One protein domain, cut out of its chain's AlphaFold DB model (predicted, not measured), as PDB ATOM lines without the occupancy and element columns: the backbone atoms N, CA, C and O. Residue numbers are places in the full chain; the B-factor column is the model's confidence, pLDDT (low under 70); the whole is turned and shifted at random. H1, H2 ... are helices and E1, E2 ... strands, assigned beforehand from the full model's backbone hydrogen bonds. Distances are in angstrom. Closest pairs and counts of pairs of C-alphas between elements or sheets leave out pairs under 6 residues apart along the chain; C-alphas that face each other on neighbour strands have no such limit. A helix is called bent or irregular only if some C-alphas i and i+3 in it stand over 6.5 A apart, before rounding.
ATOM      1  N   SER A  30     152.618  48.468 126.100       62.56
ATOM      2  CA  SER A  30     152.758  49.516 127.109       62.56
ATOM      3  C   SER A  30     153.919  50.479 126.835       62.56
ATOM      4  O   SER A  30     153.948  51.552 127.422       62.56
ATOM      5  N   LEU A  31     154.799  50.168 125.873       62.72
ATOM      6  CA  LEU A  31     155.861  51.062 125.390       62.72
ATOM      7  C   LEU A  31     155.430  51.950 124.204       62.72
ATOM      8  O   LEU A  31     156.203  52.779 123.735       62.72
ATOM      9  N   PHE A  32     154.210  51.780 123.681       73.00
ATOM     10  CA  PHE A  32     153.728  52.548 122.530       73.00
ATOM     11  C   PHE A  32     153.073  53.864 122.969       73.00
ATOM     12  O   PHE A  32     152.056  53.844 123.667       73.00
ATOM     13  N   LYS A  33     153.641  54.998 122.543       80.50
ATOM     14  CA  LYS A  33     153.099  56.347 122.759       80.50
ATOM     15  C   LYS A  33     152.074  56.705 121.679       80.50
ATOM     16  O   LYS A  33     152.336  56.552 120.488       80.50
ATOM     17  N   ILE A  34     150.927  57.231 122.096       83.25
ATOM     18  CA  ILE A  34     149.884  57.802 121.237       83.25
ATOM     19  C   ILE A  34     150.008  59.335 121.271       83.25
ATOM     20  O   ILE A  34     150.462  59.914 122.259       83.25
ATOM     21  N   ALA A  35     149.632  60.011 120.184       84.44
ATOM     22  CA  ALA A  35     149.516  61.468 120.188       84.44
ATOM     23  C   ALA A  35     148.413  61.904 121.170       84.44
ATOM     24  O   ALA A  35     147.283  61.418 121.079       84.44
ATOM     25  N   ALA A  36     148.743  62.808 122.095       87.00
ATOM     26  CA  ALA A  36     147.769  63.380 123.019       87.00
ATOM     27  C   ALA A  36     146.680  64.160 122.252       87.00
ATOM     28  O   ALA A  36     146.982  64.750 121.210       87.00
ATOM     29  N   PRO A  37     145.425  64.200 122.739       91.00
ATOM     30  CA  PRO A  37     144.421  65.110 122.196       91.00
ATOM     31  C   PRO A  37     144.865  66.566 122.390       91.00
ATOM     32  O   PRO A  37     145.445  66.899 123.427       91.00
ATOM     33  N   LYS A  38     144.555  67.431 121.416       91.19
ATOM     34  CA  LYS A  38     144.958  68.853 121.401       91.19
ATOM     35  C   LYS A  38     144.571  69.597 122.686       91.19
ATOM     36  O   LYS A  38     145.255  70.516 123.115       91.19
ATOM     37  N   GLU A  39     143.480  69.180 123.322       92.62
ATOM     38  CA  GLU A  39     142.950  69.773 124.545       92.62
ATOM     39  C   GLU A  39     143.891  69.609 125.741       92.62
ATOM     40  O   GLU A  39     143.858  70.442 126.637       92.62
ATOM     41  N   PHE A  40     144.751  68.585 125.749       91.44
ATOM     42  CA  PHE A  40     145.719  68.313 126.818       91.44
ATOM     43  C   PHE A  40     147.107  68.922 126.551       91.44
ATOM     44  O   PHE A  40     147.984  68.820 127.410       91.44
ATOM     45  N   GLU A  41     147.346  69.552 125.392       89.00
ATOM     46  CA  GLU A  41     148.662  70.120 125.041       89.00
ATOM     47  C   GLU A  41     149.152  71.158 126.061       89.00
ATOM     48  O   GLU A  41     150.353  71.238 126.320       89.00
ATOM     49  N   GLY A  42     148.235  71.891 126.704       85.38
ATOM     50  CA  GLY A  42     148.567  72.825 127.778       85.38
ATOM     51  C   GLY A  42     149.199  72.136 128.988       85.38
ATOM     52  O   GLY A  42     150.214  72.620 129.489       85.38
ATOM     53  N   VAL A  43     148.693  70.962 129.385       86.19
ATOM     54  CA  VAL A  43     149.312  70.112 130.420       86.19
ATOM     55  C   VAL A  43     150.727  69.708 129.999       86.19
ATOM     56  O   VAL A  43     151.683  69.946 130.732       86.19
ATOM     57  N   GLY A  44     150.893  69.175 128.785       84.25
ATOM     58  CA  GLY A  44     152.201  68.754 128.262       84.25
ATOM     59  C   GLY A  44     153.216  69.892 128.086       84.25
ATOM     60  O   GLY A  44     154.424  69.637 128.074       84.25
ATOM     61  N   SER A  45     152.744  71.137 127.958       83.12
ATOM     62  CA  SER A  45     153.569  72.353 127.928       83.12
ATOM     63  C   SER A  45     153.948  72.886 129.316       83.12
ATOM     64  O   SER A  45     154.946  73.588 129.434       83.12
ATOM     65  N   ALA A  46     153.179  72.539 130.352       78.75
ATOM     66  CA  ALA A  46     153.403  72.953 131.738       78.75
ATOM     67  C   ALA A  46     154.299  71.985 132.533       78.75
ATOM     68  O   ALA A  46     154.771  72.327 133.615       78.75
ATOM     69  N   LEU A  47     154.516  70.764 132.031       77.00
ATOM     70  CA  LEU A  47     155.366  69.772 132.688       77.00
ATOM     71  C   LEU A  47     156.858  70.044 132.479       77.00
ATOM     72  O   LEU A  47     157.306  70.339 131.371       77.00
ATOM     73  N   SER A  48     157.639  69.808 133.536       75.19
ATOM     74  CA  SER A  48     159.096  69.686 133.445       75.19
ATOM     75  C   SER A  48     159.504  68.556 132.492       75.19
ATOM     76  O   SER A  48     158.763  67.588 132.288       75.19
ATOM     77  N   SER A  49     160.724  68.638 131.955       73.06
ATOM     78  CA  SER A  49     161.337  67.599 131.113       73.06
ATOM     79  C   SER A  49     161.220  66.200 131.728       73.06
ATOM     80  O   SER A  49     160.709  65.287 131.082       73.06
ATOM     81  N   ASN A  50     161.597  66.053 133.001       69.38
ATOM     82  CA  ASN A  50     161.599  64.775 133.719       69.38
ATOM     83  C   ASN A  50     160.187  64.200 133.926       69.38
ATOM     84  O   ASN A  50     159.967  62.998 133.757       69.38
ATOM     85  N   ARG A  51     159.205  65.045 134.278       76.94
ATOM     86  CA  ARG A  51     157.807  64.606 134.417       76.94
ATOM     87  C   ARG A  51     157.228  64.218 133.063       76.94
ATOM     88  O   ARG A  51     156.593  63.171 132.943       76.94
ATOM     89  N   ARG A  52     157.517  65.002 132.023       82.56
ATOM     90  CA  ARG A  52     157.109  64.709 130.651       82.56
ATOM     91  C   ARG A  52     157.712  63.398 130.135       82.56
ATOM     92  O   ARG A  52     156.983  62.610 129.548       82.56
ATOM     93  N   GLU A  53     158.982  63.107 130.401       81.25
ATOM     94  CA  GLU A  53     159.603  61.832 130.015       81.25
ATOM     95  C   GLU A  53     158.960  60.633 130.733       81.25
ATOM     96  O   GLU A  53     158.582  59.650 130.082       81.25
ATOM     97  N   ASN A  54     158.748  60.726 132.054       77.12
ATOM     98  CA  ASN A  54     158.068  59.675 132.822       77.12
ATOM     99  C   ASN A  54     156.633  59.426 132.318       77.12
ATOM    100  O   ASN A  54     156.173  58.282 132.266       77.12
ATOM    101  N   ALA A  55     155.949  60.495 131.916       82.12
ATOM    102  CA  ALA A  55     154.613  60.447 131.349       82.12
ATOM    103  C   ALA A  55     154.567  59.881 129.921       82.12
ATOM    104  O   ALA A  55     153.628  59.172 129.595       82.12
ATOM    105  N   GLU A  56     155.562  60.153 129.075       85.50
ATOM    106  CA  GLU A  56     155.555  59.740 127.661       85.50
ATOM    107  C   GLU A  56     156.197  58.368 127.395       85.50
ATOM    108  O   GLU A  56     155.952  57.771 126.345       85.50
ATOM    109  N   SER A  57     157.060  57.894 128.299       79.62
ATOM    110  CA  SER A  57     157.848  56.663 128.113       79.62
ATOM    111  C   SER A  57     158.190  55.902 129.402       79.62
ATOM    112  O   SER A  57     158.656  54.764 129.339       79.62
ATOM    113  N   GLY A  58     157.956  56.503 130.572       74.94
ATOM    114  CA  GLY A  58     158.308  55.927 131.869       74.94
ATOM    115  C   GLY A  58     157.216  55.068 132.512       74.94
ATOM    116  O   GLY A  58     156.369  54.454 131.862       74.94
ATOM    117  N   ARG A  59     157.252  54.998 133.847       72.19
ATOM    118  CA  ARG A  59     156.359  54.125 134.630       72.19
ATOM    119  C   ARG A  59     154.910  54.599 134.613       72.19
ATOM    120  O   ARG A  59     154.018  53.750 134.610       72.19
ATOM    121  N   ALA A  60     154.682  55.913 134.576       76.44
ATOM    122  CA  ALA A  60     153.336  56.472 134.462       76.44
ATOM    123  C   ALA A  60     152.693  56.055 133.126       76.44
ATOM    124  O   ALA A  60     151.580  55.530 133.127       76.44
ATOM    125  N   HIS A  61     153.437  56.157 132.015       81.69
ATOM    126  CA  HIS A  61     153.003  55.674 130.694       81.69
ATOM    127  C   HIS A  61     152.625  54.189 130.714       81.69
ATOM    128  O   HIS A  61     151.509  53.802 130.373       81.69
ATOM    129  N   VAL A  62     153.538  53.337 131.196       77.19
ATOM    130  CA  VAL A  62     153.334  51.880 131.249       77.19
ATOM    131  C   VAL A  62     152.110  51.498 132.093       77.19
ATOM    132  O   VAL A  62     151.370  50.583 131.722       77.19
ATOM    133  N   THR A  63     151.878  52.198 133.205       76.00
ATOM    134  CA  THR A  63     150.720  51.980 134.088       76.00
ATOM    135  C   THR A  63     149.424  52.403 133.403       76.00
ATOM    136  O   THR A  63     148.502  51.594 133.297       76.00
ATOM    137  N   ALA A  64     149.385  53.611 132.832       80.75
ATOM    138  CA  ALA A  64     148.239  54.139 132.097       80.75
ATOM    139  C   ALA A  64     147.843  53.243 130.905       80.75
ATOM    140  O   ALA A  64     146.667  52.911 130.739       80.75
ATOM    141  N   ARG A  65     148.816  52.750 130.123       80.12
ATOM    142  CA  ARG A  65     148.592  51.778 129.035       80.12
ATOM    143  C   ARG A  65     148.011  50.448 129.527       80.12
ATOM    144  O   ARG A  65     147.137  49.888 128.863       80.12
ATOM    145  N   LYS A  66     148.491  49.924 130.661       78.44
ATOM    146  CA  LYS A  66     148.034  48.640 131.228       78.44
ATOM    147  C   LYS A  66     146.637  48.746 131.839       78.44
ATOM    148  O   LYS A  66     145.811  47.879 131.570       78.44
ATOM    149  N   LEU A  67     146.349  49.817 132.581       74.31
ATOM    150  CA  LEU A  67     145.006  50.102 133.097       74.31
ATOM    151  C   LEU A  67     144.004  50.287 131.953       74.31
ATOM    152  O   LEU A  67     142.961  49.638 131.951       74.31
ATOM    153  N   ALA A  68     144.351  51.077 130.931       79.94
ATOM    154  CA  ALA A  68     143.507  51.238 129.752       79.94
ATOM    155  C   ALA A  68     143.172  49.891 129.101       79.94
ATOM    156  O   ALA A  68     142.003  49.613 128.872       79.94
ATOM    157  N   ALA A  69     144.164  49.025 128.866       77.75
ATOM    158  CA  ALA A  69     143.939  47.712 128.258       77.75
ATOM    159  C   ALA A  69     143.084  46.758 129.119       77.75
ATOM    160  O   ALA A  69     142.376  45.920 128.565       77.75
ATOM    161  N   LEU A  70     143.132  46.877 130.451       77.00
ATOM    162  CA  LEU A  70     142.324  46.067 131.372       77.00
ATOM    163  C   LEU A  70     140.850  46.499 131.407       77.00
ATOM    164  O   LEU A  70     139.969  45.644 131.487       77.00
ATOM    165  N   PHE A  71     140.578  47.805 131.345       76.75
ATOM    166  CA  PHE A  71     139.238  48.366 131.565       76.75
ATOM    167  C   PHE A  71     138.567  48.932 130.298       76.75
ATOM    168  O   PHE A  71     137.417  49.354 130.377       76.75
ATOM    169  N   ASP A  72     139.217  48.898 129.125       77.94
ATOM    170  CA  ASP A  72     138.708  49.453 127.851       77.94
ATOM    171  C   ASP A  72     137.259  49.034 127.540       77.94
ATOM    172  O   ASP A  72     136.411  49.856 127.202       77.94
ATOM    173  N   SER A  73     136.958  47.746 127.736       78.44
ATOM    174  CA  SER A  73     135.640  47.148 127.471       78.44
ATOM    175  C   SER A  73     134.543  47.502 128.486       78.44
ATOM    176  O   SER A  73     133.377  47.185 128.252       78.44
ATOM    177  N   LEU A  74     134.896  48.145 129.603       77.12
ATOM    178  CA  LEU A  74     133.992  48.462 130.715       77.12
ATOM    179  C   LEU A  74     133.604  49.948 130.772       77.12
ATOM    180  O   LEU A  74     132.716  50.313 131.539       77.12
ATOM    181  N   LEU A  75     134.256  50.812 129.986       80.69
ATOM    182  CA  LEU A  75     134.109  52.265 130.088       80.69
ATOM    183  C   LEU A  75     133.167  52.838 129.012       80.69
ATOM    184  O   LEU A  75     133.339  52.548 127.826       80.69
ATOM    185  N   PRO A  76     132.215  53.723 129.373       85.50
ATOM    186  CA  PRO A  76     131.315  54.352 128.410       85.50
ATOM    187  C   PRO A  76     132.065  55.283 127.442       85.50
ATOM    188  O   PRO A  76     133.169  55.764 127.717       85.50
ATOM    189  N   ALA A  77     131.473  55.557 126.278       85.38
ATOM    190  CA  ALA A  77     132.038  56.478 125.293       85.38
ATOM    191  C   ALA A  77     131.749  57.940 125.681       85.38
ATOM    192  O   ALA A  77     130.619  58.404 125.546       85.38
ATOM    193  N   THR A  78     132.780  58.659 126.135       90.19
ATOM    194  CA  THR A  78     132.662  60.021 126.688       90.19
ATOM    195  C   THR A  78     133.606  61.042 126.020       90.19
ATOM    196  O   THR A  78     134.528  61.555 126.663       90.19
ATOM    197  N   PRO A  79     133.462  61.300 124.705       90.62
ATOM    198  CA  PRO A  79     134.347  62.210 123.983       90.62
ATOM    199  C   PRO A  79     134.222  63.679 124.419       90.62
ATOM    200  O   PRO A  79     135.237  64.370 124.430       90.62
ATOM    201  N   ALA A  80     133.030  64.163 124.788       89.69
ATOM    202  CA  ALA A  80     132.847  65.563 125.183       89.69
ATOM    203  C   ALA A  80     133.442  65.843 126.573       89.69
ATOM    204  O   ALA A  80     134.077  66.875 126.774       89.69
ATOM    205  N   LEU A  81     133.324  64.891 127.502       90.00
ATOM    206  CA  LEU A  81     133.968  64.935 128.812       90.00
ATOM    207  C   LEU A  81     135.493  64.905 128.699       90.00
ATOM    208  O   LEU A  81     136.153  65.705 129.350       90.00
ATOM    209  N   ILE A  82     136.057  64.048 127.839       89.06
ATOM    210  CA  ILE A  82     137.509  64.036 127.576       89.06
ATOM    211  C   ILE A  82     137.970  65.397 127.036       89.06
ATOM    212  O   ILE A  82     139.003  65.905 127.468       89.06
ATOM    213  N   GLN A  83     137.197  66.003 126.129       91.38
ATOM    214  CA  GLN A  83     137.501  67.315 125.559       91.38
ATOM    215  C   GLN A  83     137.478  68.422 126.631       91.38
ATOM    216  O   GLN A  83     138.445  69.171 126.772       91.38
ATOM    217  N   ALA A  84     136.401  68.497 127.419       91.31
ATOM    218  CA  ALA A  84     136.236  69.485 128.484       91.31
ATOM    219  C   ALA A  84     137.276  69.317 129.605       91.31
ATOM    220  O   ALA A  84     137.879  70.297 130.036       91.31
ATOM    221  N   TYR A  85     137.536  68.081 130.041       90.75
ATOM    222  CA  TYR A  85     138.542  67.779 131.059       90.75
ATOM    223  C   TYR A  85     139.959  68.118 130.577       90.75
ATOM    224  O   TYR A  85     140.725  68.731 131.319       90.75
ATOM    225  N   GLY A  86     140.296  67.828 129.316       90.06
ATOM    226  CA  GLY A  86     141.553  68.281 128.712       90.06
ATOM    227  C   GLY A  86     141.689  69.799 128.748       90.06
ATOM    228  O   GLY A  86     142.675  70.325 129.259       90.06
ATOM    229  N   GLN A  87     140.654  70.515 128.309       92.69
ATOM    230  CA  GLN A  87     140.659  71.974 128.310       92.69
ATOM    231  C   GLN A  87     140.789  72.556 129.730       92.69
ATOM    232  O   GLN A  87     141.580  73.478 129.932       92.69
ATOM    233  N   ARG A  88     140.088  71.990 130.726       92.06
ATOM    234  CA  ARG A  88     140.195  72.401 132.137       92.06
ATOM    235  C   ARG A  88     141.575  72.117 132.728       92.06
ATOM    236  O   ARG A  88     142.128  72.970 133.417       92.06
ATOM    237  N   THR A  89     142.123  70.929 132.489       89.62
ATOM    238  CA  THR A  89     143.433  70.534 133.026       89.62
ATOM    239  C   THR A  89     144.559  71.341 132.389       89.62
ATOM    240  O   THR A  89     145.457  71.786 133.103       89.62
ATOM    241  N   SER A  90     144.474  71.642 131.091       90.56
ATOM    242  CA  SER A  90     145.377  72.578 130.412       90.56
ATOM    243  C   SER A  90     145.291  73.995 130.981       90.56
ATOM    244  O   SER A  90     146.328  74.573 131.288       90.56
ATOM    245  N   GLU A  91     144.085  74.537 131.184       90.00
ATOM    246  CA  GLU A  91     143.873  75.866 131.780       90.00
ATOM    247  C   GLU A  91     144.495  75.972 133.183       90.00
ATOM    248  O   GLU A  91     145.264  76.895 133.451       90.00
ATOM    249  N   ILE A  92     144.205  75.002 134.060       86.69
ATOM    250  CA  ILE A  92     144.761  74.943 135.420       86.69
ATOM    251  C   ILE A  92     146.287  74.798 135.368       86.69
ATOM    252  O   ILE A  92     146.993  75.501 136.083       86.69
ATOM    253  N   SER A  93     146.818  73.924 134.509       85.31
ATOM    254  CA  SER A  93     148.268  73.716 134.393       85.31
ATOM    255  C   SER A  93     148.992  74.977 133.913       85.31
ATOM    256  O   SER A  93     150.056  75.312 134.425       85.31
ATOM    257  N   GLN A  94     148.404  75.711 132.964       83.06
ATOM    258  CA  GLN A  94     148.986  76.936 132.415       83.06
ATOM    259  C   GLN A  94     148.940  78.113 133.395       83.06
ATOM    260  O   GLN A  94     149.901  78.880 133.442       83.06
ATOM    261  N   SER A  95     147.896  78.240 134.228       78.50
ATOM    262  CA  SER A  95     147.828  79.313 135.237       78.50
ATOM    263  C   SER A  95     148.904  79.204 136.326       78.50
ATOM    264  O   SER A  95     149.124  80.147 137.081       78.50
ATOM    265  N   LEU A  96     149.563  78.048 136.428       69.81
ATOM    266  CA  LEU A  96     150.574  77.747 137.442       69.81
ATOM    267  C   LEU A  96     151.996  78.077 136.972       69.81
ATOM    268  O   LEU A  96     152.848  78.377 137.801       69.81
ATOM    269  N   ILE A  97     152.226  78.124 135.654       66.25
ATOM    270  CA  ILE A  97     153.489  78.587 135.051       66.25
ATOM    271  C   ILE A  97     153.732  80.073 135.384       66.25
ATOM    272  O   ILE A  97     154.869  80.509 135.519       66.25
ATOM    273  N   SER A  98     152.664  80.857 135.561       52.66
ATOM    274  CA  SER A  98     152.736  82.262 135.986       52.66
ATOM    275  C   SER A  98     152.926  82.481 137.496       52.66
ATOM    276  O   SER A  98     153.089  83.626 137.903       52.66
ATOM    277  N   PHE A 108     165.740  69.827 142.993       48.28
ATOM    278  CA  PHE A 108     164.397  69.288 142.776       48.28
ATOM    279  C   PHE A 108     163.475  70.200 141.941       48.28
ATOM    280  O   PHE A 108     162.299  69.870 141.812       48.28
ATOM    281  N   ALA A 109     163.968  71.281 141.316       54.00
ATOM    282  CA  ALA A 109     163.181  72.131 140.404       54.00
ATOM    283  C   ALA A 109     162.473  71.322 139.300       54.00
ATOM    284  O   ALA A 109     161.285  71.496 139.037       54.00
ATOM    285  N   GLY A 110     163.160  70.328 138.723       53.62
ATOM    286  CA  GLY A 110     162.577  69.399 137.745       53.62
ATOM    287  C   GLY A 110     161.446  68.505 138.289       53.62
ATOM    288  O   GLY A 110     160.827  67.777 137.513       53.62
ATOM    289  N   GLN A 111     161.175  68.543 139.596       52.41
ATOM    290  CA  GLN A 111     160.083  67.857 140.295       52.41
ATOM    291  C   GLN A 111     159.146  68.823 141.037       52.41
ATOM    292  O   GLN A 111     158.294  68.364 141.800       52.41
ATOM    293  N   ALA A 112     159.282  70.130 140.826       48.91
ATOM    294  CA  ALA A 112     158.421  71.146 141.409       48.91
ATOM    295  C   ALA A 112     157.241  71.508 140.485       48.91
ATOM    296  O   ALA A 112     157.092  70.969 139.385       48.91
ATOM    297  N   GLY A 113     156.348  72.375 140.967       57.19
ATOM    298  CA  GLY A 113     155.113  72.738 140.268       57.19
ATOM    299  C   GLY A 113     154.040  71.634 140.231       57.19
ATOM    300  O   GLY A 113     154.152  70.574 140.858       57.19
ATOM    301  N   ALA A 114     152.969  71.903 139.484       59.25
ATOM    302  CA  ALA A 114     151.763  71.077 139.390       59.25
ATOM    303  C   ALA A 114     152.036  69.665 138.851       59.25
ATOM    304  O   ALA A 114     152.634  69.507 137.784       59.25
ATOM    305  N   ASP A 115     151.581  68.627 139.556       67.31
ATOM    306  CA  ASP A 115     151.780  67.244 139.115       67.31
ATOM    307  C   ASP A 115     150.713  66.802 138.104       67.31
ATOM    308  O   ASP A 115     149.764  66.095 138.428       67.31
ATOM    309  N   GLY A 116     150.876  67.244 136.855       73.94
ATOM    310  CA  GLY A 116     150.105  66.762 135.703       73.94
ATOM    311  C   GLY A 116     150.689  65.499 135.051       73.94
ATOM    312  O   GLY A 116     150.331  65.186 133.914       73.94
ATOM    313  N   THR A 117     151.628  64.801 135.708       80.88
ATOM    314  CA  THR A 117     152.394  63.692 135.107       80.88
ATOM    315  C   THR A 117     151.473  62.573 134.624       80.88
ATOM    316  O   THR A 117     151.595  62.121 133.486       80.88
ATOM    317  N   THR A 118     150.512  62.148 135.447       81.19
ATOM    318  CA  THR A 118     149.554  61.097 135.073       81.19
ATOM    319  C   THR A 118     148.521  61.556 134.060       81.19
ATOM    320  O   THR A 118     148.173  60.772 133.183       81.19
ATOM    321  N   ILE A 119     148.130  62.831 134.067       85.75
ATOM    322  CA  ILE A 119     147.254  63.417 133.041       85.75
ATOM    323  C   ILE A 119     147.911  63.349 131.664       85.75
ATOM    324  O   ILE A 119     147.300  62.871 130.706       85.75
ATOM    325  N   TRP A 120     149.180  63.754 131.555       89.25
ATOM    326  CA  TRP A 120     149.913  63.657 130.293       89.25
ATOM    327  C   TRP A 120     150.206  62.201 129.898       89.25
ATOM    328  O   TRP A 120     150.117  61.852 128.718       89.25
ATOM    329  N   ALA A 121     150.470  61.322 130.872       86.44
ATOM    330  CA  ALA A 121     150.651  59.892 130.625       86.44
ATOM    331  C   ALA A 121     149.377  59.239 130.084       86.44
ATOM    332  O   ALA A 121     149.412  58.486 129.113       86.44
ATOM    333  N   ALA A 122     148.231  59.574 130.668       86.62
ATOM    334  CA  ALA A 122     146.928  59.109 130.238       86.62
ATOM    335  C   ALA A 122     146.574  59.659 128.846       86.62
ATOM    336  O   ALA A 122     146.203  58.890 127.954       86.62
ATOM    337  N   ALA A 123     146.787  60.958 128.609       88.94
ATOM    338  CA  ALA A 123     146.580  61.594 127.309       88.94
ATOM    339  C   ALA A 123     147.415  60.935 126.196       88.94
ATOM    340  O   ALA A 123     146.898  60.666 125.111       88.94
ATOM    341  N   THR A 124     148.676  60.598 126.481       88.25
ATOM    342  CA  THR A 124     149.578  59.903 125.543       88.25
ATOM    343  C   THR A 124     149.427  58.373 125.540       88.25
ATOM    344  O   THR A 124     150.010  57.696 124.692       88.25
ATOM    345  N   SER A 125     148.584  57.806 126.411       85.38
ATOM    346  CA  SER A 125     148.269  56.368 126.469       85.38
ATOM    347  C   SER A 125     146.976  55.971 125.749       85.38
ATOM    348  O   SER A 125     146.805  54.791 125.419       85.38
ATOM    349  N   GLY A 126     146.092  56.935 125.469       83.75
ATOM    350  CA  GLY A 126     144.841  56.760 124.721       83.75
ATOM    351  C   GLY A 126     143.584  57.083 125.537       83.75
ATOM    352  O   GLY A 126     143.620  57.170 126.759       83.75
ATOM    353  N   GLN A 127     142.437  57.234 124.864       82.69
ATOM    354  CA  GLN A 127     141.200  57.752 125.481       82.69
ATOM    355  C   GLN A 127     140.738  56.989 126.732       82.69
ATOM    356  O   GLN A 127     140.244  57.604 127.674       82.69
ATOM    357  N   SER A 128     140.901  55.667 126.772       82.88
ATOM    358  CA  SER A 128     140.506  54.859 127.931       82.88
ATOM    359  C   SER A 128     141.480  54.976 129.107       82.88
ATOM    360  O   SER A 128     141.066  54.747 130.234       82.88
ATOM    361  N   ALA A 129     142.727  55.412 128.882       82.88
ATOM    362  CA  ALA A 129     143.631  55.792 129.966       82.88
ATOM    363  C   ALA A 129     143.199  57.120 130.608       82.88
ATOM    364  O   ALA A 129     143.195  57.228 131.828       82.88
ATOM    365  N   ILE A 130     142.775  58.105 129.800       83.81
ATOM    366  CA  ILE A 130     142.258  59.403 130.290       83.81
ATOM    367  C   ILE A 130     141.076  59.183 131.245       83.81
ATOM    368  O   ILE A 130     141.019  59.777 132.314       83.81
ATOM    369  N   LYS A 131     140.174  58.255 130.906       81.38
ATOM    370  CA  LYS A 131     139.034  57.847 131.748       81.38
ATOM    371  C   LYS A 131     139.405  57.003 132.981       81.38
ATOM    372  O   LYS A 131     138.497  56.478 133.617       81.38
ATOM    373  N   LEU A 132     140.683  56.793 133.286       77.06
ATOM    374  CA  LEU A 132     141.163  56.014 134.442       77.06
ATOM    375  C   LEU A 132     142.245  56.760 135.235       77.06
ATOM    376  O   LEU A 132     142.786  56.213 136.189       77.06
ATOM    377  N   GLU A 133     142.575  57.991 134.842       72.44
ATOM    378  CA  GLU A 133     143.691  58.756 135.403       72.44
ATOM    379  C   GLU A 133     143.523  59.020 136.907       72.44
ATOM    380  O   GLU A 133     144.457  58.804 137.676       72.44
ATOM    381  N   GLU A 134     142.300  59.333 137.350       63.38
ATOM    382  CA  GLU A 134     141.991  59.605 138.762       63.38
ATOM    383  C   GLU A 134     142.114  58.383 139.693       63.38
ATOM    384  O   GLU A 134     141.903  58.498 140.904       63.38
ATOM    385  N   TRP A 135     142.408  57.200 139.144       63.03
ATOM    386  CA  TRP A 135     142.680  55.992 139.922       63.03
ATOM    387  C   TRP A 135     144.161  55.867 140.313       63.03
ATOM    388  O   TRP A 135     144.487  54.976 141.096       63.03
ATOM    389  N   ASP A 136     145.053  56.719 139.789       59.09
ATOM    390  CA  ASP A 136     146.469  56.738 140.168       59.09
ATOM    391  C   ASP A 136     146.718  57.545 141.464       59.09
ATOM    392  O   ASP A 136     145.922  58.373 141.910       59.09
ATOM    393  N   ALA A 137     147.855  57.298 142.116       44.50
ATOM    394  CA  ALA A 137     148.242  57.944 143.361       44.50
ATOM    395  C   ALA A 137     148.538  59.443 143.184       44.50
ATOM    396  O   ALA A 137     148.210  60.228 144.080       44.50
ATOM    397  N   SER A 138     149.141  59.837 142.055       53.84
ATOM    398  CA  SER A 138     149.498  61.236 141.756       53.84
ATOM    399  C   SER A 138     148.294  62.119 141.439       53.84
ATOM    400  O   SER A 138     148.368  63.327 141.670       53.84
ATOM    401  N   ALA A 139     147.148  61.544 141.051       59.66
ATOM    402  CA  ALA A 139     145.905  62.294 140.858       59.66
ATOM    403  C   ALA A 139     145.493  63.099 142.112       59.66
ATOM    404  O   ALA A 139     144.841  64.133 142.009       59.66
ATOM    405  N   ARG A 140     145.944  62.706 143.315       61.78
ATOM    406  CA  ARG A 140     145.800  63.495 144.561       61.78
ATOM    407  C   ARG A 140     146.511  64.844 144.516       61.78
ATOM    408  O   ARG A 140     145.980  65.838 145.006       61.78
ATOM    409  N   SER A 141     147.743  64.843 144.007       58.91
ATOM    410  CA  SER A 141     148.592  66.031 143.891       58.91
ATOM    411  C   SER A 141     147.984  66.997 142.877       58.91
ATOM    412  O   SER A 141     147.864  68.196 143.143       58.91
ATOM    413  N   TRP A 142     147.476  66.444 141.769       72.56
ATOM    414  CA  TRP A 142     146.655  67.176 140.814       72.56
ATOM    415  C   TRP A 142     145.387  67.774 141.441       72.56
ATOM    416  O   TRP A 142     145.219  68.989 141.377       72.56
ATOM    417  N   LEU A 143     144.526  66.971 142.079       71.38
ATOM    418  CA  LEU A 143     143.254  67.452 142.634       71.38
ATOM    419  C   LEU A 143     143.460  68.606 143.618       71.38
ATOM    420  O   LEU A 143     142.852  69.649 143.436       71.38
ATOM    421  N   ARG A 144     144.410  68.506 144.561       68.94
ATOM    422  CA  ARG A 144     144.715  69.621 145.485       68.94
ATOM    423  C   ARG A 144     145.192  70.889 144.777       68.94
ATOM    424  O   ARG A 144     144.985  72.001 145.262       68.94
ATOM    425  N   THR A 145     145.881  70.724 143.652       71.25
ATOM    426  CA  THR A 145     146.347  71.836 142.823       71.25
ATOM    427  C   THR A 145     145.173  72.481 142.081       71.25
ATOM    428  O   THR A 145     145.053  73.707 142.057       71.25
ATOM    429  N   ALA A 146     144.260  71.667 141.556       78.44
ATOM    430  CA  ALA A 146     143.033  72.104 140.912       78.44
ATOM    431  C   ALA A 146     142.057  72.776 141.907       78.44
ATOM    432  O   ALA A 146     141.575  73.874 141.615       78.44
ATOM    433  N   ASP A 147     141.890  72.224 143.118       76.56
ATOM    434  CA  ASP A 147     141.129  72.801 144.237       76.56
ATOM    435  C   ASP A 147     141.664  74.195 144.598       76.56
ATOM    436  O   ASP A 147     140.901  75.128 144.852       76.56
ATOM    437  N   ARG A 148     142.996  74.368 144.602       74.88
ATOM    438  CA  ARG A 148     143.645  75.659 144.875       74.88
ATOM    439  C   ARG A 148     143.343  76.691 143.787       74.88
ATOM    440  O   ARG A 148     143.026  77.832 144.120       74.88
ATOM    441  N   VAL A 149     143.429  76.304 142.514       81.38
ATOM    442  CA  VAL A 149     143.207  77.202 141.362       81.38
ATOM    443  C   VAL A 149     141.721  77.537 141.171       81.38
ATOM    444  O   VAL A 149     141.380  78.665 140.819       81.38
ATOM    445  N   LYS A 150     140.812  76.594 141.444       81.56
ATOM    446  CA  LYS A 150     139.350  76.763 141.324       81.56
ATOM    447  C   LYS A 150     138.652  76.953 142.674       81.56
ATOM    448  O   LYS A 150     137.453  76.704 142.792       81.56
ATOM    449  N   LYS A 151     139.382  77.442 143.683       80.81
ATOM    450  CA  LYS A 151     138.947  77.510 145.090       80.81
ATOM    451  C   LYS A 151     137.552  78.096 145.292       80.81
ATOM    452  O   LYS A 151     136.810  77.592 146.129       80.81
ATOM    453  N   LEU A 152     137.181  79.150 144.560       80.62
ATOM    454  CA  LEU A 152     135.871  79.793 144.709       80.62
ATOM    455  C   LEU A 152     134.734  78.885 144.218       80.62
ATOM    456  O   LEU A 152     133.793  78.633 144.969       80.62
ATOM    457  N   GLN A 153     134.853  78.352 142.998       81.44
ATOM    458  CA  GLN A 153     133.876  77.438 142.403       81.44
ATOM    459  C   GLN A 153     133.776  76.136 143.207       81.44
ATOM    460  O   GLN A 153     132.671  75.707 143.540       81.44
ATOM    461  N   GLN A 154     134.923  75.568 143.594       81.88
ATOM    462  CA  GLN A 154     135.007  74.354 144.402       81.88
ATOM    463  C   GLN A 154     134.353  74.550 145.776       81.88
ATOM    464  O   GLN A 154     133.466  73.786 146.144       81.88
ATOM    465  N   THR A 155     134.685  75.627 146.504       73.25
ATOM    466  CA  THR A 155     134.058  75.930 147.808       73.25
ATOM    467  C   THR A 155     132.540  76.085 147.670       73.25
ATOM    468  O   THR A 155     131.785  75.560 148.488       73.25
ATOM    469  N   GLN A 156     132.068  76.775 146.625       77.69
ATOM    470  CA  GLN A 156     130.638  76.953 146.367       77.69
ATOM    471  C   GLN A 156     129.941  75.616 146.057       77.69
ATOM    472  O   GLN A 156     128.876  75.337 146.607       77.69
ATOM    473  N   PHE A 157     130.544  74.771 145.216       79.44
ATOM    474  CA  PHE A 157     130.028  73.445 144.863       79.44
ATOM    475  C   PHE A 157     130.008  72.486 146.068       79.44
ATOM    476  O   PHE A 157     129.031  71.765 146.293       79.44
ATOM    477  N   GLU A 158     131.044  72.524 146.904       73.50
ATOM    478  CA  GLU A 158     131.133  71.740 148.134       73.50
ATOM    479  C   GLU A 158     130.077  72.126 149.173       73.50
ATOM    480  O   GLU A 158     129.452  71.247 149.763       73.50
ATOM    481  N   VAL A 159     129.833  73.422 149.397       69.19
ATOM    482  CA  VAL A 159     128.781  73.882 150.326       69.19
ATOM    483  C   VAL A 159     127.409  73.339 149.908       69.19
ATOM    484  O   VAL A 159     126.629  72.897 150.754       69.19
ATOM    485  N   ILE A 160     127.138  73.297 148.601       68.88
ATOM    486  CA  ILE A 160     125.882  72.782 148.044       68.88
ATOM    487  C   ILE A 160     125.788  71.263 148.204       68.88
ATOM    488  O   ILE A 160     124.801  70.766 148.751       68.88
ATOM    489  N   THR A 161     126.812  70.512 147.795       68.12
ATOM    490  CA  THR A 161     126.816  69.041 147.914       68.12
ATOM    491  C   THR A 161     126.713  68.571 149.367       68.12
ATOM    492  O   THR A 161     125.951  67.645 149.652       68.12
ATOM    493  N   LYS A 162     127.371  69.265 150.308       62.44
ATOM    494  CA  LYS A 162     127.283  69.001 151.757       62.44
ATOM    495  C   LYS A 162     125.875  69.229 152.324       62.44
ATOM    496  O   LYS A 162     125.479  68.508 153.235       62.44
ATOM    497  N   SER A 163     125.101  70.172 151.779       59.31
ATOM    498  CA  SER A 163     123.709  70.420 152.207       59.31
ATOM    499  C   SER A 163     122.693  69.394 151.677       59.31
ATOM    500  O   SER A 163     121.643  69.200 152.283       59.31
ATOM    501  N   ILE A 164     123.010  68.717 150.567       64.31
ATOM    502  CA  ILE A 164     122.109  67.784 149.868       64.31
ATOM    503  C   ILE A 164     122.068  66.394 150.534       64.31
ATOM    504  O   ILE A 164     121.035  65.730 150.489       64.31
ATOM    505  N   GLY A 165     123.163  65.940 151.159       56.38
ATOM    506  CA  GLY A 165     123.179  64.748 152.029       56.38
ATOM    507  C   GLY A 165     122.924  63.383 151.362       56.38
ATOM    508  O   GLY A 165     122.684  62.397 152.058       56.38
ATOM    509  N   ILE A 166     122.965  63.299 150.029       67.50
ATOM    510  CA  ILE A 166     122.685  62.071 149.265       67.50
ATOM    511  C   ILE A 166     123.915  61.129 149.265       67.50
ATOM    512  O   ILE A 166     125.015  61.587 148.948       67.50
ATOM    513  N   PRO A 167     123.770  59.819 149.570       65.38
ATOM    514  CA  PRO A 167     124.858  58.844 149.431       65.38
ATOM    515  C   PRO A 167     125.254  58.649 147.963       65.38
ATOM    516  O   PRO A 167     124.424  58.742 147.059       65.38
ATOM    517  N   VAL A 168     126.520  58.316 147.708       68.75
ATOM    518  CA  VAL A 168     127.018  58.129 146.336       68.75
ATOM    519  C   VAL A 168     126.369  56.927 145.680       68.75
ATOM    520  O   VAL A 168     125.900  57.059 144.564       68.75
ATOM    521  N   ASN A 169     126.302  55.786 146.366       71.56
ATOM    522  CA  ASN A 169     125.452  54.658 145.989       71.56
ATOM    523  C   ASN A 169     125.211  53.751 147.210       71.56
ATOM    524  O   ASN A 169     125.674  54.036 148.312       71.56
ATOM    525  N   THR A 170     124.479  52.653 147.030       72.00
ATOM    526  CA  THR A 170     124.131  51.686 148.090       72.00
ATOM    527  C   THR A 170     124.744  50.295 147.864       72.00
ATOM    528  O   THR A 170     124.267  49.301 148.411       72.00
ATOM    529  N   LYS A 171     125.795  50.181 147.038       70.75
ATOM    530  CA  LYS A 171     126.444  48.892 146.741       70.75
ATOM    531  C   LYS A 171     127.374  48.469 147.891       70.75
ATOM    532  O   LYS A 171     128.290  49.218 148.209       70.75
ATOM    533  N   PRO A 172     127.205  47.268 148.481       59.94
ATOM    534  CA  PRO A 172     128.015  46.834 149.624       59.94
ATOM    535  C   PRO A 172     129.417  46.331 149.240       59.94
ATOM    536  O   PRO A 172     130.291  46.259 150.096       59.94
ATOM    537  N   GLN A 173     129.636  45.955 147.975       65.50
ATOM    538  CA  GLN A 173     130.934  45.505 147.470       65.50
ATOM    539  C   GLN A 173     131.716  46.682 146.886       65.50
ATOM    540  O   GLN A 173     131.182  47.429 146.066       65.50
ATOM    541  N   VAL A 174     132.988  46.823 147.276       63.88
ATOM    542  CA  VAL A 174     133.823  47.978 146.899       63.88
ATOM    543  C   VAL A 174     133.989  48.077 145.383       63.88
ATOM    544  O   VAL A 174     133.724  49.135 144.824       63.88
ATOM    545  N   TYR A 175     134.349  46.982 144.705       67.31
ATOM    546  CA  TYR A 175     134.528  46.980 143.247       67.31
ATOM    547  C   TYR A 175     133.247  47.395 142.505       67.31
ATOM    548  O   TYR A 175     133.284  48.301 141.677       67.31
ATOM    549  N   ASP A 176     132.099  46.807 142.856       71.19
ATOM    550  CA  ASP A 176     130.809  47.136 142.237       71.19
ATOM    551  C   ASP A 176     130.382  48.584 142.523       71.19
ATOM    552  O   ASP A 176     129.842  49.258 141.645       71.19
ATOM    553  N   SER A 177     130.633  49.073 143.744       76.88
ATOM    554  CA  SER A 177     130.366  50.460 144.141       76.88
ATOM    555  C   SER A 177     131.206  51.444 143.330       76.88
ATOM    556  O   SER A 177     130.663  52.416 142.804       76.88
ATOM    557  N   VAL A 178     132.506  51.172 143.177       74.50
ATOM    558  CA  VAL A 178     133.439  52.004 142.405       74.50
ATOM    559  C   VAL A 178     133.095  51.974 140.921       74.50
ATOM    560  O   VAL A 178     132.928  53.033 140.324       74.50
ATOM    561  N   MET A 179     132.908  50.794 140.324       81.12
ATOM    562  CA  MET A 179     132.583  50.669 138.900       81.12
ATOM    563  C   MET A 179     131.237  51.314 138.548       81.12
ATOM    564  O   MET A 179     131.134  51.978 137.512       81.12
ATOM    565  N   GLN A 180     130.215  51.182 139.407       82.69
ATOM    566  CA  GLN A 180     128.945  51.889 139.218       82.69
ATOM    567  C   GLN A 180     129.124  53.405 139.352       82.69
ATOM    568  O   GLN A 180     128.630  54.139 138.491       82.69
ATOM    569  N   ALA A 181     129.816  53.871 140.399       82.81
ATOM    570  CA  ALA A 181     130.070  55.294 140.617       82.81
ATOM    571  C   ALA A 181     130.771  55.916 139.410       82.81
ATOM    572  O   ALA A 181     130.286  56.895 138.847       82.81
ATOM    573  N   TRP A 182     131.841  55.271 138.948       83.56
ATOM    574  CA  TRP A 182     132.641  55.698 137.810       83.56
ATOM    575  C   TRP A 182     131.833  55.764 136.509       83.56
ATOM    576  O   TRP A 182     131.797  56.793 135.838       83.56
ATOM    577  N   THR A 183     131.104  54.693 136.180       84.81
ATOM    578  CA  THR A 183     130.308  54.608 134.941       84.81
ATOM    579  C   THR A 183     129.166  55.629 134.916       84.81
ATOM    580  O   THR A 183     128.900  56.248 133.879       84.81
ATOM    581  N   THR A 184     128.503  55.830 136.059       86.19
ATOM    582  CA  THR A 184     127.398  56.790 136.213       86.19
ATOM    583  C   THR A 184     127.909  58.227 136.148       86.19
ATOM    584  O   THR A 184     127.325  59.045 135.440       86.19
ATOM    585  N   ALA A 185     129.027  58.520 136.818       88.12
ATOM    586  CA  ALA A 185     129.678  59.825 136.785       88.12
ATOM    587  C   ALA A 185     130.119  60.206 135.364       88.12
ATOM    588  O   ALA A 185     129.721  61.260 134.870       88.12
ATOM    589  N   LEU A 186     130.854  59.317 134.682       87.88
ATOM    590  CA  LEU A 186     131.320  59.512 133.303       87.88
ATOM    591  C   LEU A 186     130.150  59.812 132.352       87.88
ATOM    592  O   LEU A 186     130.188  60.781 131.595       87.88
ATOM    593  N   SER A 187     129.087  59.006 132.417       90.00
ATOM    594  CA  SER A 187     127.915  59.156 131.541       90.00
ATOM    595  C   SER A 187     127.096  60.412 131.865       90.00
ATOM    596  O   SER A 187     126.609  61.089 130.960       90.00
ATOM    597  N   GLY A 188     126.942  60.742 133.151       87.94
ATOM    598  CA  GLY A 188     126.211  61.922 133.606       87.94
ATOM    599  C   GLY A 188     126.916  63.227 133.237       87.94
ATOM    600  O   GLY A 188     126.277  64.131 132.700       87.94
ATOM    601  N   ALA A 189     128.230  63.310 133.459       89.56
ATOM    602  CA  ALA A 189     129.025  64.484 133.108       89.56
ATOM    603  C   ALA A 189     129.109  64.688 131.583       89.56
ATOM    604  O   ALA A 189     128.885  65.802 131.116       89.56
ATOM    605  N   GLU A 190     129.308  63.622 130.797       92.00
ATOM    606  CA  GLU A 190     129.242  63.662 129.323       92.00
ATOM    607  C   GLU A 190     127.922  64.272 128.816       92.00
ATOM    608  O   GLU A 190     127.925  65.102 127.905       92.00
ATOM    609  N   ASN A 191     126.791  63.885 129.413       89.44
ATOM    610  CA  ASN A 191     125.477  64.411 129.049       89.44
ATOM    611  C   ASN A 191     125.298  65.880 129.472       89.44
ATOM    612  O   ASN A 191     124.807  66.678 128.673       89.44
ATOM    613  N   LEU A 192     125.723  66.256 130.686       89.31
ATOM    614  CA  LEU A 192     125.658  67.646 131.165       89.31
ATOM    615  C   LEU A 192     126.457  68.586 130.262       89.31
ATOM    616  O   LEU A 192     125.926  69.600 129.820       89.31
ATOM    617  N   ILE A 193     127.693  68.213 129.926       91.69
ATOM    618  CA  ILE A 193     128.582  68.982 129.041       91.69
ATOM    619  C   ILE A 193     127.936  69.201 127.668       91.69
ATOM    620  O   ILE A 193     127.984  70.308 127.137       91.69
ATOM    621  N   LYS A 194     127.238  68.188 127.139       89.00
ATOM    622  CA  LYS A 194     126.436  68.254 125.902       89.00
ATOM    623  C   LYS A 194     125.161  69.108 125.998       89.00
ATOM    624  O   LYS A 194     124.408  69.158 125.029       89.00
ATOM    625  N   GLY A 195     124.888  69.752 127.133       78.56
ATOM    626  CA  GLY A 195     123.681  70.550 127.347       78.56
ATOM    627  C   GLY A 195     122.433  69.715 127.658       78.56
ATOM    628  O   GLY A 195     121.321  70.235 127.615       78.56
ATOM    629  N   MET A 196     122.581  68.417 127.955       81.12
ATOM    630  CA  MET A 196     121.460  67.539 128.300       81.12
ATOM    631  C   MET A 196     121.245  67.538 129.823       81.12
ATOM    632  O   MET A 196     122.059  66.951 130.545       81.12
ATOM    633  N   PRO A 197     120.151  68.128 130.342       77.25
ATOM    634  CA  PRO A 197     119.935  68.239 131.780       77.25
ATOM    635  C   PRO A 197     119.853  66.855 132.427       77.25
ATOM    636  O   PRO A 197     119.204  65.947 131.901       77.25
ATOM    637  N   GLN A 198     120.509  66.687 133.575       81.62
ATOM    638  CA  GLN A 198     120.505  65.431 134.329       81.62
ATOM    639  C   GLN A 198     119.725  65.595 135.630       81.62
ATOM    640  O   GLN A 198     119.756  66.645 136.267       81.62
ATOM    641  N   ARG A 199     119.049  64.528 136.058       71.81
ATOM    642  CA  ARG A 199     118.408  64.441 137.374       71.81
ATOM    643  C   ARG A 199     119.125  63.382 138.195       71.81
ATOM    644  O   ARG A 199     119.115  62.215 137.812       71.81
ATOM    645  N   THR A 200     119.686  63.774 139.333       68.00
ATOM    646  CA  THR A 200     120.420  62.853 140.206       68.00
ATOM    647  C   THR A 200     119.526  62.280 141.309       68.00
ATOM    648  O   THR A 200     118.640  62.962 141.825       68.00
ATOM    649  N   GLN A 201     119.738  61.006 141.648       61.94
ATOM    650  CA  GLN A 201     119.045  60.274 142.727       61.94
ATOM    651  C   GLN A 201     120.035  59.739 143.782       61.94
ATOM    652  O   GLN A 201     119.661  58.966 144.655       61.94
ATOM    653  N   SER A 202     121.278  60.214 143.737       66.44
ATOM    654  CA  SER A 202     122.505  59.472 143.420       66.44
ATOM    655  C   SER A 202     123.678  60.436 143.621       66.44
ATOM    656  O   SER A 202     123.631  61.501 143.001       66.44
ATOM    657  N   GLY A 203     124.682  60.190 144.464       74.56
ATOM    658  CA  GLY A 203     125.822  61.111 144.598       74.56
ATOM    659  C   GLY A 203     126.908  60.941 143.523       74.56
ATOM    660  O   GLY A 203     127.859  61.718 143.514       74.56
ATOM    661  N   GLU A 204     126.795  59.960 142.615       81.94
ATOM    662  CA  GLU A 204     127.848  59.604 141.649       81.94
ATOM    663  C   GLU A 204     128.251  60.773 140.739       81.94
ATOM    664  O   GLU A 204     129.435  61.069 140.581       81.94
ATOM    665  N   ILE A 205     127.267  61.465 140.154       84.81
ATOM    666  CA  ILE A 205     127.515  62.552 139.195       84.81
ATOM    667  C   ILE A 205     128.166  63.750 139.896       84.81
ATOM    668  O   ILE A 205     129.094  64.347 139.359       84.81
ATOM    669  N   LEU A 206     127.728  64.070 141.120       82.19
ATOM    670  CA  LEU A 206     128.300  65.157 141.923       82.19
ATOM    671  C   LEU A 206     129.775  64.889 142.261       82.19
ATOM    672  O   LEU A 206     130.594  65.802 142.176       82.19
ATOM    673  N   LEU A 207     130.115  63.635 142.576       78.00
ATOM    674  CA  LEU A 207     131.488  63.218 142.847       78.00
ATOM    675  C   LEU A 207     132.385  63.394 141.611       78.00
ATOM    676  O   LEU A 207     133.438  64.019 141.713       78.00
ATOM    677  N   GLY A 208     131.947  62.920 140.440       81.69
ATOM    678  CA  GLY A 208     132.705  63.072 139.191       81.69
ATOM    679  C   GLY A 208     132.915  64.530 138.782       81.69
ATOM    680  O   GLY A 208     134.027  64.924 138.451       81.69
ATOM    681  N   LEU A 209     131.873  65.363 138.873       85.88
ATOM    682  CA  LEU A 209     131.972  66.798 138.569       85.88
ATOM    683  C   LEU A 209     132.999  67.520 139.457       85.88
ATOM    684  O   LEU A 209     133.762  68.341 138.947       85.88
ATOM    685  N   SER A 210     133.065  67.170 140.750       83.25
ATOM    686  CA  SER A 210     134.093  67.702 141.658       83.25
ATOM    687  C   SER A 210     135.507  67.243 141.289       83.25
ATOM    688  O   SER A 210     136.445  68.024 141.383       83.25
ATOM    689  N   ALA A 211     135.674  66.007 140.814       80.56
ATOM    690  CA  ALA A 211     136.982  65.478 140.439       80.56
ATOM    691  C   ALA A 211     137.495  66.106 139.127       80.56
ATOM    692  O   ALA A 211     138.585  66.680 139.084       80.56
ATOM    693  N   TRP A 212     136.643  66.162 138.097       86.94
ATOM    694  CA  TRP A 212     136.964  66.782 136.807       86.94
ATOM    695  C   TRP A 212     136.994  68.319 136.830       86.94
ATOM    696  O   TRP A 212     137.400  68.926 135.838       86.94
ATOM    697  N   HIS A 213     136.606  68.954 137.944       88.44
ATOM    698  CA  HIS A 213     136.546  70.412 138.110       88.44
ATOM    699  C   HIS A 213     135.647  71.094 137.057       88.44
ATOM    700  O   HIS A 213     136.004  72.122 136.461       88.44
ATOM    701  N   ILE A 214     134.475  70.499 136.818       90.56
ATOM    702  CA  ILE A 214     133.448  70.978 135.885       90.56
ATOM    703  C   ILE A 214     132.198  71.329 136.694       90.56
ATOM    704  O   ILE A 214     131.636  70.478 137.381       90.56
ATOM    705  N   TYR A 215     131.755  72.583 136.614       91.25
ATOM    706  CA  TYR A 215     130.767  73.169 137.523       91.25
ATOM    707  C   TYR A 215     129.496  73.600 136.765       91.25
ATOM    708  O   TYR A 215     129.331  74.780 136.455       91.25
ATOM    709  N   PRO A 216     128.578  72.674 136.434       89.25
ATOM    710  CA  PRO A 216     127.312  73.013 135.785       89.25
ATOM    711  C   PRO A 216     126.410  73.859 136.696       89.25
ATOM    712  O   PRO A 216     126.533  73.832 137.923       89.25
ATOM    713  N   ASP A 217     125.443  74.555 136.095       86.88
ATOM    714  CA  ASP A 217     124.346  75.182 136.839       86.88
ATOM    715  C   ASP A 217     123.512  74.104 137.567       86.88
ATOM    716  O   ASP A 217     123.192  73.045 137.016       86.88
ATOM    717  N   LEU A 218     123.142  74.383 138.818       83.06
ATOM    718  CA  LEU A 218     122.477  73.447 139.727       83.06
ATOM    719  C   LEU A 218     121.046  73.907 140.026       83.06
ATOM    720  O   LEU A 218     120.831  75.055 140.408       83.06
ATOM    721  N   LEU A 219     120.073  73.002 139.916       76.81
ATOM    722  CA  LEU A 219     118.703  73.193 140.404       76.81
ATOM    723  C   LEU A 219     118.494  72.326 141.652       76.81
ATOM    724  O   LEU A 219     118.436  71.097 141.564       76.81
ATOM    725  N   ILE A 220     118.381  72.975 142.808       73.56
ATOM    726  CA  ILE A 220     118.151  72.336 144.105       73.56
ATOM    727  C   ILE A 220     116.648  72.375 144.386       73.56
ATOM    728  O   ILE A 220     116.074  73.429 144.659       73.56
ATOM    729  N   LEU A 221     116.007  71.212 144.307       64.06
ATOM    730  CA  LEU A 221     114.596  71.015 144.613       64.06
ATOM    731  C   LEU A 221     114.409  70.884 146.127       64.06
ATOM    732  O   LEU A 221     114.411  69.784 146.678       64.06
ATOM    733  N   ASP A 222     114.282  72.027 146.791       60.25
ATOM    734  CA  ASP A 222     113.943  72.159 148.207       60.25
ATOM    735  C   ASP A 222     112.570  72.847 148.382       60.25
ATOM    736  O   ASP A 222     111.747  72.868 147.467       60.25
ATOM    737  N   ALA A 223     112.292  73.427 149.553       49.06
ATOM    738  CA  ALA A 223     111.046  74.161 149.801       49.06
ATOM    739  C   ALA A 223     110.875  75.440 148.945       49.06
ATOM    740  O   ALA A 223     109.780  76.002 148.904       49.06
ATOM    741  N   SER A 224     111.937  75.911 148.286       52.25
ATOM    742  CA  SER A 224     111.989  77.152 147.502       52.25
ATOM    743  C   SER A 224     112.470  76.980 146.051       52.25
ATOM    744  O   SER A 224     112.344  77.921 145.270       52.25
ATOM    745  N   ASN A 225     112.947  75.788 145.668       62.53
ATOM    746  CA  ASN A 225     113.456  75.441 144.334       62.53
ATOM    747  C   ASN A 225     114.561  76.393 143.834       62.53
ATOM    748  O   ASN A 225     114.435  77.031 142.785       62.53
ATOM    749  N   THR A 226     115.649  76.511 144.598       76.69
ATOM    750  CA  THR A 226     116.757  77.415 144.254       76.69
ATOM    751  C   THR A 226     117.558  76.954 143.028       76.69
ATOM    752  O   THR A 226     117.908  75.782 142.883       76.69
ATOM    753  N   ILE A 227     117.893  77.901 142.144       77.31
ATOM    754  CA  ILE A 227     118.862  77.700 141.058       77.31
ATOM    755  C   ILE A 227     120.172  78.370 141.467       77.31
ATOM    756  O   ILE A 227     120.213  79.588 141.645       77.31
ATOM    757  N   VAL A 228     121.249  77.592 141.564       81.81
ATOM    758  CA  VAL A 228     122.606  78.116 141.727       81.81
ATOM    759  C   VAL A 228     123.292  78.127 140.371       81.81
ATOM    760  O   VAL A 228     123.536  77.075 139.782       81.81
ATOM    761  N   LYS A 229     123.625  79.323 139.884       83.25
ATOM    762  CA  LYS A 229     124.373  79.481 138.638       83.25
ATOM    763  C   LYS A 229     125.876  79.508 138.892       83.25
ATOM    764  O   LYS A 229     126.349  80.294 139.711       83.25
ATOM    765  N   GLN A 230     126.595  78.661 138.166       81.56
ATOM    766  CA  GLN A 230     128.053  78.537 138.168       81.56
ATOM    767  C   GLN A 230     128.662  79.119 136.881       81.56
ATOM    768  O   GLN A 230     129.784  79.617 136.916       81.56
ATOM    769  N   HIS A 231     127.905  79.133 135.771       83.88
ATOM    770  CA  HIS A 231     128.327  79.675 134.466       83.88
ATOM    771  C   HIS A 231     129.659  79.101 133.936       83.88
ATOM    772  O   HIS A 231     130.476  79.827 133.363       83.88
ATOM    773  N   ASP A 232     129.900  77.802 134.123       88.25
ATOM    774  CA  ASP A 232     131.092  77.152 133.581       88.25
ATOM    775  C   ASP A 232     131.037  77.071 132.045       88.25
ATOM    776  O   ASP A 232     130.190  76.390 131.472       88.25
ATOM    777  N   ALA A 233     131.983  77.740 131.380       87.75
ATOM    778  CA  ALA A 233     132.093  77.797 129.922       87.75
ATOM    779  C   ALA A 233     132.327  76.430 129.243       87.75
ATOM    780  O   ALA A 233     132.231  76.335 128.020       87.75
ATOM    781  N   LEU A 234     132.647  75.383 130.012       91.06
ATOM    782  CA  LEU A 234     132.797  74.009 129.522       91.06
ATOM    783  C   LEU A 234     131.475  73.222 129.478       91.06
ATOM    784  O   LEU A 234     131.469  72.072 129.041       91.06
ATOM    785  N   VAL A 235     130.361  73.810 129.924       90.00
ATOM    786  CA  VAL A 235     129.029  73.190 129.931       90.00
ATOM    787  C   VAL A 235     128.122  73.941 128.957       90.00
ATOM    788  O   VAL A 235     127.930  75.147 129.089       90.00
ATOM    789  N   HIS A 236     127.549  73.248 127.967       87.44
ATOM    790  CA  HIS A 236     126.622  73.882 127.027       87.44
ATOM    791  C   HIS A 236     125.302  74.313 127.691       87.44
ATOM    792  O   HIS A 236     124.800  73.664 128.615       87.44
ATOM    793  N   ASP A 237     124.703  75.380 127.153       74.81
ATOM    794  CA  ASP A 237     123.394  75.891 127.570       74.81
ATOM    795  C   ASP A 237     122.342  74.768 127.625       74.81
ATOM    796  O   ASP A 237     122.124  74.043 126.654       74.81
ATOM    797  N   GLY A 238     121.682  74.629 128.779       71.94
ATOM    798  CA  GLY A 238     120.734  73.543 129.065       71.94
ATOM    799  C   GLY A 238     121.295  72.408 129.930       71.94
ATOM    800  O   GLY A 238     120.511  71.637 130.485       71.94
ATOM    801  N   GLY A 239     122.617  72.346 130.134       81.88
ATOM    802  CA  GLY A 239     123.322  71.371 130.978       81.88
ATOM    803  C   GLY A 239     123.110  71.561 132.485       81.88
ATOM    804  O   GLY A 239     124.071  71.699 133.236       81.88
ATOM    805  N   ILE A 240     121.854  71.594 132.933       80.56
ATOM    806  CA  ILE A 240     121.471  71.829 134.330       80.56
ATOM    807  C   ILE A 240     121.397  70.498 135.083       80.56
ATOM    808  O   ILE A 240     120.704  69.566 134.660       80.56
ATOM    809  N   LEU A 241     122.061  70.421 136.236       81.25
ATOM    810  CA  LEU A 241     121.972  69.274 137.138       81.25
ATOM    811  C   LEU A 241     120.899  69.517 138.209       81.25
ATOM    812  O   LEU A 241     121.005  70.426 139.029       81.25
ATOM    813  N   THR A 242     119.862  68.683 138.211       74.94
ATOM    814  CA  THR A 242     118.732  68.754 139.146       74.94
ATOM    815  C   THR A 242     118.884  67.733 140.277       74.94
ATOM    816  O   THR A 242     119.036  66.536 140.016       74.94
ATOM    817  N   SER A 243     118.784  68.181 141.529       67.12
ATOM    818  CA  SER A 243     118.889  67.359 142.746       67.12
ATOM    819  C   SER A 243     117.772  67.703 143.742       67.12
ATOM    820  O   SER A 243     117.277  68.820 143.704       67.12
ATOM    821  N   GLY A 244     117.374  66.781 144.632       54.50
ATOM    822  CA  GLY A 244     116.484  67.095 145.773       54.50
ATOM    823  C   GLY A 244     115.133  66.365 145.864       54.50
ATOM    824  O   GLY A 244     114.371  66.608 146.795       54.50
ATOM    825  N   LEU A 245     114.807  65.424 144.967       49.44
ATOM    826  CA  LEU A 245     113.566  64.638 145.108       49.44
ATOM    827  C   LEU A 245     113.708  63.533 146.170       49.44
ATOM    828  O   LEU A 245     114.145  62.420 145.888       49.44
ATOM    829  N   GLN A 246     113.317  63.905 147.388       42.47
ATOM    830  CA  GLN A 246     113.325  63.151 148.641       42.47
ATOM    831  C   GLN A 246     112.817  61.701 148.498       42.47
ATOM    832  O   GLN A 246     111.622  61.466 148.299       42.47
ATOM    833  N   LEU A 247     113.702  60.712 148.687       41.94
ATOM    834  CA  LEU A 247     113.262  59.354 149.014       41.94
ATOM    835  C   LEU A 247     112.760  59.337 150.460       41.94
ATOM    836  O   LEU A 247     113.519  59.507 151.411       41.94
ATOM    837  N   TYR A 257     128.693  56.622 151.473       44.06
ATOM    838  CA  TYR A 257     129.057  58.030 151.387       44.06
ATOM    839  C   TYR A 257     130.568  58.110 151.133       44.06
ATOM    840  O   TYR A 257     131.350  57.617 151.944       44.06
ATOM    841  N   TRP A 258     130.991  58.715 150.021       46.41
ATOM    842  CA  TRP A 258     132.412  58.966 149.765       46.41
ATOM    843  C   TRP A 258     132.752  60.379 150.224       46.41
ATOM    844  O   TRP A 258     132.199  61.355 149.717       46.41
ATOM    845  N   SER A 259     133.673  60.495 151.175       32.34
ATOM    846  CA  SER A 259     134.351  61.759 151.452       32.34
ATOM    847  C   SER A 259     135.460  61.955 150.415       32.34
ATOM    848  O   SER A 259     136.530  61.361 150.561       32.34
ATOM    849  N   LEU A 260     135.180  62.799 149.415       37.94
ATOM    850  CA  LEU A 260     136.030  63.143 148.262       37.94
ATOM    851  C   LEU A 260     136.278  62.002 147.238       37.94
ATOM    852  O   LEU A 260     135.992  60.838 147.533       37.94
ATOM    853  N   PRO A 261     136.743  62.325 146.003       37.22
ATOM    854  CA  PRO A 261     136.901  61.365 144.903       37.22
ATOM    855  C   PRO A 261     137.804  60.172 145.224       37.22
ATOM    856  O   PRO A 261     138.617  60.232 146.150       37.22
ATOM    857  N   LEU A 262     137.709  59.118 144.397       38.28
ATOM    858  CA  LEU A 262     138.429  57.840 144.541       38.28
ATOM    859  C   LEU A 262     139.937  58.005 144.791       38.28
ATOM    860  O   LEU A 262     140.527  57.234 145.549       38.28
ATOM    861  N   ALA A 263     140.524  59.080 144.263       37.53
ATOM    862  CA  ALA A 263     141.856  59.569 144.586       37.53
ATOM    863  C   ALA A 263     142.186  59.625 146.096       37.53
ATOM    864  O   ALA A 263     143.354  59.653 146.447       37.53
ATOM    865  N   HIS A 264     141.226  59.619 147.027       37.28
ATOM    866  CA  HIS A 264     141.494  59.657 148.472       37.28
ATOM    867  C   HIS A 264     141.739  58.286 149.124       37.28
ATOM    868  O   HIS A 264     142.219  58.240 150.260       37.28
TER     869      HIS A 264
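This is residues 30 to 98, 108 to 247 and 257 to 264 of the 884 residues of an uncharacterized protein of Botrytis galanthina (UniProt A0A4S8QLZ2). Two helical lobes lie side by side along the longest axis: in one, H1, H2, H3 and short H6 gather round H5; in the other, H10 crosses H9 and H8 runs alongside H10, with a small three-stranded sheet towards the far end. H4 bridges the lobes, touching H1 in the first and H9 in the second. The printed part has 217 residues, with ten named helices, H1 to H10, followed by strands E1, E2 and E3; the class is mostly helix. The sheet has the order E2, E1, E3 and is mixed. The whole is compact, with a radius of gyration of the C-alphas of 17.1 A and spans of 54 by 40 by 28 A.

H1, residues 38 to 46, begins at C-alpha 38 (144.958, 68.853, 121.401); it is irregular, with C-alphas 39 and 42 7.2 A apart. H2 is residues 49 to 56. H3, residues 59 to 74, is 23.4 A long, with a kink of 29 degrees near residue 68; it is irregular, with C-alphas 70 and 73 7.8 A apart. H4, residues 79 to 97, is 27.5 A long. H5 is residues 117 to 125, H6 127 to 130, H7 139 to 149. H8, residues 151 to 164, is 20.0 A long, and H9, residues 174 to 193, is 28.1 A long. H10 is residues 204 to 212, E1 218 to 220, E2 226 to 228. E3, residues 241 to 243, ends at C-alpha 243 (118.889, 67.359, 142.746).

H1 touches H4 at a shallow tilt of 23 degrees, the same way; closest are the C-alphas of Gly 42 and Ser 90, 4.1 A. H5 touches H1, H2, H3 and H6; its closest C-alphas with H2 are Ala 121 and Ala 55, 4.1 A, and with H3 Ala 121 and His 61, 4.8 A. H4 and H7 only just touch, with 3 pairs of C-alphas within 8 A, closest Ile 92 and Ala 146, 6.4 A. H9, with residues 186 to 193 alone, touches H4 about perpendicular, 88 degrees; the C-alphas of Glu 190 and Leu 81 are closest, 4.9 A. H9 also touches H10, closest C-alphas Ala 185 and Ile 205, 4.2 A. H8 only grazes the sheet, with residues 156 to 164. E1 and E2 form an antiparallel hairpin, with N 220 and O 226 2.8 A apart; E1 and E3 are parallel, with N 219 and O 241 2.9 A apart. Every O i to N i+4 pair is within hydrogen-bond range in H2, H5, H7, H8, H9 and H10, against 3 of 5 in H1, 10 of 12 in H3 and 13 of 15 in H4; H6 is too short for such a pair.

The C-alphas farthest apart are Leu 31 and Ala 223, 56.0 A. Residues 99 to 107 and 248 to 256 are not printed, with C-alpha gaps of 18.7 A and 16.0 A. E2 to E3 is a long link. The mean pLDDT of the printed part is 75.6; low stretches include residues 108 to 115 and 257 to 264.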